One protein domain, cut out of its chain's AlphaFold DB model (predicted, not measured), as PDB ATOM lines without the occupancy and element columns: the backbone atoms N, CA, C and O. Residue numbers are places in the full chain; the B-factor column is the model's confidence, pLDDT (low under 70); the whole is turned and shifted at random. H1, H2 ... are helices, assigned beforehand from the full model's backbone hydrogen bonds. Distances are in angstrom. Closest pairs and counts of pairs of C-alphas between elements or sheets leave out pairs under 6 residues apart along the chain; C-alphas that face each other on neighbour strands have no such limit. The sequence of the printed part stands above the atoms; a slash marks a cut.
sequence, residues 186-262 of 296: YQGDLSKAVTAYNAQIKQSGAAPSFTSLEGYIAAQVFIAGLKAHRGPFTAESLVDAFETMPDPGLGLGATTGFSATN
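AT A GLANCE: This is residues 186 to 262 of the 296 residues of the protein "Peripla_BP_6 domain-containing protein" of Deltaproteobacteria bacterium (UniProt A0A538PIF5). The longest helix, H2, is a beam with H1 crosswise near its first end and H3 crosswise at its last end. The tail, residues 245 to 262, folds back from H3 toward H1 and loops round to return toward H3. The printed part has 77 residues with three named helices, H1, H2, H3 in order, and no named strand: all helix. It is only just loose, close to compact, with a radius of gyration of the C-alphas of 14.0 A and spans of 36 by 27 by 17 A.

IN THESE COORDINATES: H1 is residues 192 to 204, from C-alpha 192 at (208.360, 245.055, 152.167), 18.5 A long. H2 is residues 210 to 228, 27.0 A. H3 is residues 235 to 244, 14.9 A, ending at C-alpha 244 at (199.843, 250.037, 133.061).

HOW THE PARTS SIT: H1, with residues 193 to 197 alone, touches residues 213 to 217 of H2; the closest C-alphas, of Tyr 197 and Leu 213, are 6.8 A apart. Their lines are only just about perpendicular, at 70.4 degrees. H2, with residues 225 to 228 alone, touches H3, about perpendicular at 86 degrees; the closest C-alphas, of Gly 225 and Phe 242, are 5.0 A apart. H1 and H3 are apart. Every O i to N i+4 pair is within hydrogen-bond range in H1 and H2, and 4 of 6 in H3.

THE WHOLE: The C-alphas of Gly 188 and Pro 232, the two farthest apart, are 40.2 A apart. The printed part has no cut. The link from H1 to H2 is tight, that from H2 to H3 short; residues 231 to 236 stand free. Residues 254 to 255 have pLDDT under 70.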
ATOM      1  N   TYR A 186     219.863 246.889 152.595       97.31
ATOM      2  CA  TYR A 186     219.436 245.548 152.988       97.31
ATOM      3  C   TYR A 186     219.740 245.199 154.458       97.31
ATOM      4  O   TYR A 186     219.146 244.259 154.984       97.31
ATOM      5  N   GLN A 187     220.651 245.921 155.124       96.25
ATOM      6  CA  GLN A 187     221.054 245.644 156.507       96.25
ATOM      7  C   GLN A 187     220.087 246.203 157.557       96.25
ATOM      8  O   GLN A 187     220.106 245.730 158.692       96.25
ATOM      9  N   GLY A 188     219.257 247.192 157.211       91.25
ATOM     10  CA  GLY A 188     218.432 247.885 158.209       91.25
ATOM     11  C   GLY A 188     217.113 248.467 157.712       91.25
ATOM     12  O   GLY A 188     216.317 248.920 158.530       91.25
ATOM     13  N   ASP A 189     216.851 248.466 156.405       94.19
ATOM     14  CA  ASP A 189     215.591 248.966 155.865       94.19
ATOM     15  C   ASP A 189     214.437 247.972 156.108       94.19
ATOM     16  O   ASP A 189     214.590 246.757 155.966       94.19
ATOM     17  N   LEU A 190     213.271 248.496 156.496       93.06
ATOM     18  CA  LEU A 190     212.092 247.707 156.877       93.06
ATOM     19  C   LEU A 190     211.018 247.650 155.783       93.06
ATOM     20  O   LEU A 190     209.907 247.177 156.030       93.06
ATOM     21  N   SER A 191     211.319 248.124 154.573       93.19
ATOM     22  CA  SER A 191     210.409 248.016 153.435       93.19
ATOM     23  C   SER A 191     210.044 246.560 153.147       93.19
ATOM     24  O   SER A 191     210.781 245.604 153.427       93.19
ATOM     25  N   LYS A 192     208.870 246.377 152.539       93.88
ATOM     26  CA  LYS A 192     208.360 245.055 152.167       93.88
ATOM     27  C   LYS A 192     209.334 244.313 151.249       93.88
ATOM     28  O   LYS A 192     209.525 243.112 151.418       93.88
ATOM     29  N   ALA A 193     209.966 245.016 150.306       94.50
ATOM     30  CA  ALA A 193     210.965 244.425 149.422       94.50
ATOM     31  C   ALA A 193     212.172 243.882 150.197       94.50
ATOM     32  O   ALA A 193     212.546 242.730 149.994       94.50
ATOM     33  N   VAL A 194     212.751 244.676 151.105       97.06
ATOM     34  CA  VAL A 194     213.957 244.286 151.851       97.06
ATOM     35  C   VAL A 194     213.671 243.157 152.835       97.06
ATOM     36  O   VAL A 194     214.419 242.182 152.893       97.06
ATOM     37  N   THR A 195     212.563 243.235 153.570       97.31
ATOM     38  CA  THR A 195     212.172 242.190 154.528       97.31
ATOM     39  C   THR A 195     211.900 240.849 153.837       97.31
ATOM     40  O   THR A 195     212.398 239.814 154.287       97.31
ATOM     41  N   ALA A 196     211.185 240.853 152.707       97.19
ATOM     42  CA  ALA A 196     210.932 239.646 151.918       97.19
ATOM     43  C   ALA A 196     212.214 239.083 151.282       97.19
ATOM     44  O   ALA A 196     212.451 237.875 151.347       97.19
ATOM     45  N   TYR A 197     213.063 239.950 150.725       98.31
ATOM     46  CA  TYR A 197     214.374 239.584 150.193       98.31
ATOM     47  C   TYR A 197     215.246 238.901 151.249       98.31
ATOM     48  O   TYR A 197     215.733 237.795 151.021       98.31
ATOM     49  N   ASN A 198     215.393 239.514 152.427       98.25
ATOM     50  CA  ASN A 198     216.230 238.992 153.504       98.25
ATOM     51  C   ASN A 198     215.742 237.621 153.996       98.25
ATOM     52  O   ASN A 198     216.555 236.739 154.282       98.25
ATOM     53  N   ALA A 199     214.424 237.405 154.050       97.88
ATOM     54  CA  ALA A 199     213.861 236.100 154.382       97.88
ATOM     55  C   ALA A 199     214.214 235.030 153.332       97.88
ATOM     56  O   ALA A 199     214.598 233.918 153.697       97.88
ATOM     57  N   GLN A 200     214.111 235.359 152.041       97.69
ATOM     58  CA  GLN A 200     214.360 234.414 150.948       97.69
ATOM     59  C   GLN A 200     215.847 234.126 150.737       97.69
ATOM     60  O   GLN A 200     216.237 232.968 150.587       97.69
ATOM     61  N   ILE A 201     216.702 235.148 150.772       97.94
ATOM     62  CA  ILE A 201     218.136 234.950 150.556       97.94
ATOM     63  C   ILE A 201     218.765 234.144 151.695       97.94
ATOM     64  O   ILE A 201     219.567 233.249 151.436       97.94
ATOM     65  N   LYS A 202     218.290 234.331 152.935       96.94
ATOM     66  CA  LYS A 202     218.676 233.489 154.074       96.94
ATOM     67  C   LYS A 202     218.331 232.014 153.846       96.94
ATOM     68  O   LYS A 202     219.139 231.153 154.177       96.94
ATOM     69  N   GLN A 203     217.162 231.713 153.276       96.81
ATOM     70  CA  GLN A 203     216.769 230.334 152.952       96.81
ATOM     71  C   GLN A 203     217.632 229.723 151.843       96.81
ATOM     72  O   GLN A 203     217.870 228.521 151.853       96.81
ATOM     73  N   SER A 204     218.127 230.543 150.911       96.56
ATOM     74  CA  SER A 204     219.023 230.083 149.843       96.56
ATOM     75  C   SER A 204     220.453 229.780 150.313       96.56
ATOM     76  O   SER A 204     221.199 229.118 149.599       96.56
ATOM     77  N   GLY A 205     220.857 230.285 151.486       96.06
ATOM     78  CA  GLY A 205     222.232 230.203 151.987       96.06
ATOM     79  C   GLY A 205     223.212 231.201 151.349       96.06
ATOM     80  O   GLY A 205     224.377 231.227 151.737       96.06
ATOM     81  N   ALA A 206     222.765 232.031 150.401       96.81
ATOM     82  CA  ALA A 206     223.585 233.083 149.804       96.81
ATOM     83  C   ALA A 206     223.741 234.300 150.735       96.81
ATOM     84  O   ALA A 206     222.874 234.600 151.560       96.81
ATOM     85  N   ALA A 207     224.844 235.032 150.573       96.44
ATOM     86  CA  ALA A 207     225.082 236.278 151.294       96.44
ATOM     87  C   ALA A 207     224.304 237.443 150.652       96.44
ATOM     88  O   ALA A 207     224.320 237.582 149.425       96.44
ATOM     89  N   PRO A 208     223.644 238.305 151.445       97.88
ATOM     90  CA  PRO A 208     222.964 239.471 150.909       97.88
ATOM     91  C   PRO A 208     223.950 240.551 150.458       97.88
ATOM     92  O   PRO A 208     224.919 240.865 151.143       97.88
ATOM     93  N   SER A 209     223.644 241.161 149.316       98.25
ATOM     94  CA  SER A 209     224.341 242.325 148.772       98.25
ATOM     95  C   SER A 209     223.349 243.333 148.189       98.25
ATOM     96  O   SER A 209     222.189 242.991 147.929       98.25
ATOM     97  N   PHE A 210     223.807 244.560 147.934       98.31
ATOM     98  CA  PHE A 210     223.017 245.544 147.182       98.31
ATOM     99  C   PHE A 210     222.680 245.036 145.775       98.31
ATOM    100  O   PHE A 210     221.537 245.144 145.343       98.31
ATOM    101  N   THR A 211     223.636 244.388 145.101       97.19
ATOM    102  CA  THR A 211     223.454 243.829 143.753       97.19
ATOM    103  C   THR A 211     222.389 242.732 143.718       97.19
ATOM    104  O   THR A 211     221.538 242.709 142.832       97.19
ATOM    105  N   SER A 212     222.394 241.815 144.690       98.00
ATOM    106  CA  SER A 212     221.383 240.753 144.749       98.00
ATOM    107  C   SER A 212     220.010 241.280 145.173       98.00
ATOM    108  O   SER A 212     219.004 240.764 144.687       98.00
ATOM    109  N   LEU A 213     219.941 242.326 146.006       98.19
ATOM    110  CA  LEU A 213     218.682 243.024 146.293       98.19
ATOM    111  C   LEU A 213     218.140 243.742 145.044       98.19
ATOM    112  O   LEU A 213     216.942 243.671 144.773       98.19
ATOM    113  N   GLU A 214     219.002 244.383 144.254       97.25
ATOM    114  CA  GLU A 214     218.631 244.985 142.969       97.25
ATOM    115  C   GLU A 214     218.042 243.941 142.014       97.25
ATOM    116  O   GLU A 214     216.943 244.132 141.486       97.25
ATOM    117  N   GLY A 215     218.718 242.799 141.856       97.25
ATOM    118  CA  GLY A 215     218.212 241.679 141.062       97.25
ATOM    119  C   GLY A 215     216.871 241.145 141.576       97.25
ATOM    120  O   GLY A 215     215.960 240.891 140.785       97.25
ATOM    121  N   TYR A 216     216.709 241.035 142.897       97.56
ATOM    122  CA  TYR A 216     215.450 240.625 143.517       97.56
ATOM    123  C   TYR A 216     214.306 241.597 143.210       97.56
ATOM    124  O   TYR A 216     213.233 241.168 142.782       97.56
ATOM    125  N   ILE A 217     214.525 242.903 143.385       96.31
ATOM    126  CA  ILE A 217     213.526 243.936 143.090       96.31
ATOM    127  C   ILE A 217     213.160 243.911 141.605       96.31
ATOM    128  O   ILE A 217     211.974 243.905 141.274       96.31
ATOM    129  N   ALA A 218     214.150 243.830 140.711       96.12
ATOM    130  CA  ALA A 218     213.912 243.716 139.275       96.12
ATOM    131  C   ALA A 218     213.034 242.499 138.941       96.12
ATOM    132  O   ALA A 218     212.081 242.623 138.172       96.12
ATOM    133  N   ALA A 219     213.294 241.349 139.570       96.69
ATOM    134  CA  ALA A 219     212.485 240.148 139.398       96.69
ATOM    135  C   ALA A 219     211.055 240.318 139.935       96.69
ATOM    136  O   ALA A 219     210.108 239.899 139.273       96.69
ATOM    137  N   GLN A 220     210.865 240.956 141.096       95.44
ATOM    138  CA  GLN A 220     209.524 241.227 141.632       95.44
ATOM    139  C   GLN A 220     208.709 242.133 140.701       95.44
ATOM    140  O   GLN A 220     207.543 241.843 140.436       95.44
ATOM    141  N   VAL A 221     209.331 243.187 140.167       94.62
ATOM    142  CA  VAL A 221     208.707 244.085 139.184       94.62
ATOM    143  C   VAL A 221     208.365 243.324 137.902       94.62
ATOM    144  O   VAL A 221     207.244 243.426 137.411       94.62
ATOM    145  N   PHE A 222     209.283 242.495 137.399       95.12
ATOM    146  CA  PHE A 222     209.046 241.661 136.221       95.12
ATOM    147  C   PHE A 222     207.859 240.704 136.420       95.12
ATOM    148  O   PHE A 222     206.945 240.663 135.601       95.12
ATOM    149  N   ILE A 223     207.816 239.994 137.551       95.12
ATOM    150  CA  ILE A 223     206.716 239.090 137.916       95.12
ATOM    151  C   ILE A 223     205.388 239.848 138.042       95.12
ATOM    152  O   ILE A 223     204.347 239.311 137.658       95.12
ATOM    153  N   ALA A 224     205.397 241.071 138.578       93.75
ATOM    154  CA  ALA A 224     204.199 241.901 138.666       93.75
ATOM    155  C   ALA A 224     203.637 242.224 137.274       93.75
ATOM    156  O   ALA A 224     202.444 242.008 137.050       93.75
ATOM    157  N   GLY A 225     204.494 242.614 136.323       94.12
ATOM    158  CA  GLY A 225     204.094 242.840 134.932       94.12
ATOM    159  C   GLY A 225     203.524 241.584 134.272       94.12
ATOM    160  O   GLY A 225     202.442 241.627 133.690       94.12
ATOM    161  N   LEU A 226     204.165 240.423 134.462       95.25
ATOM    162  CA  LEU A 226     203.648 239.148 133.948       95.25
ATOM    163  C   LEU A 226     202.269 238.784 134.525       95.25
ATOM    164  O   LEU A 226     201.430 238.232 133.817       95.25
ATOM    165  N   LYS A 227     202.021 239.077 135.808       94.12
ATOM    166  CA  LYS A 227     200.725 238.826 136.464       94.12
ATOM    167  C   LYS A 227     199.638 239.807 136.025       94.12
ATOM    168  O   LYS A 227     198.459 239.434 136.026       94.12
ATOM    169  N   ALA A 228     200.016 241.042 135.697       92.94
ATOM    170  CA  ALA A 228     199.111 242.054 135.164       92.94
ATOM    171  C   ALA A 228     198.718 241.748 133.711       92.94
ATOM    172  O   ALA A 228     197.573 241.989 133.327       92.94
ATOM    173  N   HIS A 229     199.628 241.145 132.940       95.25
ATOM    174  CA  HIS A 229     199.406 240.810 131.539       95.25
ATOM    175  C   HIS A 229     198.231 239.845 131.316       95.25
ATOM    176  O   HIS A 229     197.931 238.958 132.128       95.25
ATOM    177  N   ARG A 230     197.559 240.011 130.177       91.69
ATOM    178  CA  ARG A 230     196.487 239.138 129.684       91.69
ATOM    179  C   ARG A 230     196.731 238.868 128.201       91.69
ATOM    180  O   ARG A 230     197.063 239.776 127.453       91.69
ATOM    181  N   GLY A 231     196.515 237.628 127.766       92.62
ATOM    182  CA  GLY A 231     196.754 237.214 126.379       92.62
ATOM    183  C   GLY A 231     198.156 236.630 126.146       92.62
ATOM    184  O   GLY A 231     198.806 236.205 127.103       92.62
ATOM    185  N   PRO A 232     198.611 236.536 124.882       94.12
ATOM    186  CA  PRO A 232     199.902 235.939 124.540       94.12
ATOM    187  C   PRO A 232     201.086 236.739 125.091       94.12
ATOM    188  O   PRO A 232     201.103 237.969 125.011       94.12
ATOM    189  N   PHE A 233     202.099 236.042 125.603       94.81
ATOM    190  CA  PHE A 233     203.344 236.644 126.078       94.81
ATOM    191  C   PHE A 233     204.296 236.899 124.899       94.81
ATOM    192  O   PHE A 233     204.974 235.980 124.442       94.81
ATOM    193  N   THR A 234     204.347 238.143 124.416       93.88
ATOM    194  CA  THR A 234     205.362 238.635 123.466       93.88
ATOM    195  C   THR A 234     206.072 239.846 124.069       93.88
ATOM    196  O   THR A 234     205.605 240.409 125.057       93.88
ATOM    197  N   ALA A 235     207.221 240.243 123.516       91.25
ATOM    198  CA  ALA A 235     207.953 241.399 124.032       91.25
ATOM    199  C   ALA A 235     207.110 242.681 123.931       91.25
ATOM    200  O   ALA A 235     207.024 243.435 124.894       91.25
ATOM    201  N   GLU A 236     206.434 242.877 122.800       90.44
ATOM    202  CA  GLU A 236     205.594 244.039 122.517       90.44
ATOM    203  C   GLU A 236     204.373 244.085 123.439       90.44
ATOM    204  O   GLU A 236     204.099 245.120 124.034       90.44
ATOM    205  N   SER A 237     203.675 242.955 123.619       90.38
ATOM    206  CA  SER A 237     202.471 242.912 124.457       90.38
ATOM    207  C   SER A 237     202.775 243.118 125.942       90.38
ATOM    208  O   SER A 237     201.923 243.585 126.695       90.38
ATOM    209  N   LEU A 238     204.002 242.801 126.365       93.56
ATOM    210  CA  LEU A 238     204.451 243.030 127.729       93.56
ATOM    211  C   LEU A 238     204.762 244.498 128.019       93.56
ATOM    212  O   LEU A 238     204.566 244.902 129.162       93.56
ATOM    213  N   VAL A 239     205.200 245.300 127.041       93.31
ATOM    214  CA  VAL A 239     205.473 246.735 127.259       93.31
ATOM    215  C   VAL A 239     204.226 247.437 127.792       93.31
ATOM    216  O   VAL A 239     204.283 248.025 128.871       93.31
ATOM    217  N   ASP A 240     203.083 247.263 127.125       91.12
ATOM    218  CA  ASP A 240     201.801 247.840 127.553       91.12
ATOM    219  C   ASP A 240     201.408 247.376 128.967       91.12
ATOM    220  O   ASP A 240     200.912 248.157 129.786       91.12
ATOM    221  N   ALA A 241     201.665 246.103 129.288       93.25
ATOM    222  CA  ALA A 241     201.400 245.561 130.616       93.25
ATOM    223  C   ALA A 241     202.288 246.217 131.685       93.25
ATOM    224  O   ALA A 241     201.799 246.549 132.762       93.25
ATOM    225  N   PHE A 242     203.573 246.448 131.402       94.19
ATOM    226  CA  PHE A 242     204.485 247.132 132.321       94.19
ATOM    227  C   PHE A 242     204.126 248.608 132.511       94.19
ATOM    228  O   PHE A 242     204.211 249.102 133.633       94.19
ATOM    229  N   GLU A 243     203.700 249.299 131.454       93.81
ATOM    230  CA  GLU A 243     203.312 250.715 131.500       93.81
ATOM    231  C   GLU A 243     201.989 250.969 132.236       93.81
ATOM    232  O   GLU A 243     201.714 252.102 132.629       93.81
ATOM    233  N   THR A 244     201.173 249.929 132.435       90.81
ATOM    234  CA  THR A 244     199.843 250.037 133.061       90.81
ATOM    235  C   THR A 244     199.678 249.200 134.331       90.81
ATOM    236  O   THR A 244     198.633 249.279 134.983       90.81
ATOM    237  N   MET A 245     200.684 248.402 134.716       91.88
ATOM    238  CA  MET A 245     200.581 247.553 135.904       91.88
ATOM    239  C   MET A 245     200.402 248.392 137.182       91.88
ATOM    240  O   MET A 245     201.066 249.417 137.351       91.88
ATOM    241  N   PRO A 246     199.555 247.944 138.127       87.56
ATOM    242  CA  PRO A 246     199.467 248.563 139.443       87.56
ATOM    243  C   PRO A 246     200.796 248.482 140.198       87.56
ATOM    244  O   PRO A 246     201.580 247.552 139.995       87.56
ATOM    245  N   ASP A 247     201.006 249.407 141.136       88.25
ATOM    246  CA  ASP A 247     202.158 249.359 142.036       88.25
ATOM    247  C   ASP A 247     202.166 248.032 142.835       88.25
ATOM    248  O   ASP A 247     201.213 247.749 143.571       88.25
ATOM    249  N   PRO A 248     203.229 247.206 142.736       87.19
ATOM    250  CA  PRO A 248     203.376 245.983 143.527       87.19
ATOM    251  C   PRO A 248     203.538 246.227 145.041       87.19
ATOM    252  O   PRO A 248     203.569 245.264 145.821       87.19
ATOM    253  N   GLY A 249     203.653 247.484 145.484       86.75
ATOM    254  CA  GLY A 249     203.721 247.865 146.891       86.75
ATOM    255  C   GLY A 249     205.029 247.423 147.539       86.75
ATOM    256  O   GLY A 249     205.034 246.912 148.660       86.75
ATOM    257  N   LEU A 250     206.142 247.560 146.810       88.19
ATOM    258  CA  LEU A 250     207.475 247.129 147.250       88.19
ATOM    259  C   LEU A 250     208.080 248.042 148.329       88.19
ATOM    260  O   LEU A 250     208.977 247.612 149.055       88.19
ATOM    261  N   GLY A 251     207.563 249.267 148.474       84.81
ATOM    262  CA  GLY A 251     208.025 250.229 149.477       84.81
ATOM    263  C   GLY A 251     209.368 250.877 149.132       84.81
ATOM    264  O   GLY A 251     210.202 251.042 150.011       84.81
ATOM    265  N   LEU A 252     209.593 251.228 147.861       82.00
ATOM    266  CA  LEU A 252     210.869 251.766 147.350       82.00
ATOM    267  C   LEU A 252     210.907 253.310 147.264       82.00
ATOM    268  O   LEU A 252     211.741 253.880 146.560       82.00
ATOM    269  N   GLY A 253     210.008 253.999 147.970       71.44
ATOM    270  CA  GLY A 253     209.921 255.464 147.991       71.44
ATOM    271  C   GLY A 253     208.840 256.058 147.082       71.44
ATOM    272  O   GLY A 253     208.002 255.346 146.536       71.44
ATOM    273  N   ALA A 254     208.835 257.392 146.977       60.12
ATOM    274  CA  ALA A 254     207.657 258.197 146.626       60.12
ATOM    275  C   ALA A 254     207.207 258.162 145.151       60.12
ATOM    276  O   ALA A 254     206.121 258.649 144.846       60.12
ATOM    277  N   THR A 255     207.996 257.600 144.232       66.88
ATOM    278  CA  THR A 255     207.625 257.516 142.811       66.88
ATOM    279  C   THR A 255     208.178 256.241 142.191       66.88
ATOM    280  O   THR A 255     209.343 256.213 141.779       66.88
ATOM    281  N   THR A 256     207.346 255.201 142.115       80.62
ATOM    282  CA  THR A 256     207.672 253.984 141.371       80.62
ATOM    283  C   THR A 256     206.638 253.641 140.314       80.62
ATOM    284  O   THR A 256     205.443 253.738 140.572       80.62
ATOM    285  N   GLY A 257     207.101 253.212 139.142       87.75
ATOM    286  CA  GLY A 257     206.240 252.757 138.052       87.75
ATOM    287  C   GLY A 257     206.831 253.029 136.673       87.75
ATOM    288  O   GLY A 257     207.744 253.843 136.518       87.75
ATOM    289  N   PHE A 258     206.294 252.342 135.671       92.31
ATOM    290  CA  PHE A 258     206.517 252.677 134.268       92.31
ATOM    291  C   PHE A 258     205.300 253.416 133.710       92.31
ATOM    292  O   PHE A 258     204.212 253.358 134.273       92.31
ATOM    293  N   SER A 259     205.495 254.123 132.605       91.75
ATOM    294  CA  SER A 259     204.430 254.703 131.784       91.75
ATOM    295  C   SER A 259     204.949 254.892 130.361       91.75
ATOM    296  O   SER A 259     206.165 254.872 130.161       91.75
ATOM    297  N   ALA A 260     204.063 255.205 129.415       92.50
ATOM    298  CA  ALA A 260     204.415 255.521 128.026       92.50
ATOM    299  C   ALA A 260     205.509 256.594 127.868       92.50
ATOM    300  O   ALA A 260     206.196 256.649 126.852       92.50
ATOM    301  N   THR A 261     205.683 257.466 128.868       92.31
ATOM    302  CA  THR A 261     206.687 258.541 128.861       92.31
ATOM    303  C   THR A 261     207.766 258.385 129.934       92.31
ATOM    304  O   THR A 261     208.641 259.240 130.043       92.31
ATOM    305  N   ASN A 262     207.715 257.331 130.753       90.06
ATOM    306  CA  ASN A 262     208.717 257.059 131.783       90.06
ATOM    307  C   ASN A 262     209.042 255.565 131.837       90.06
ATOM    308  O   ASN A 262     208.303 254.772 132.418       90.06
TER     309      ASN A 262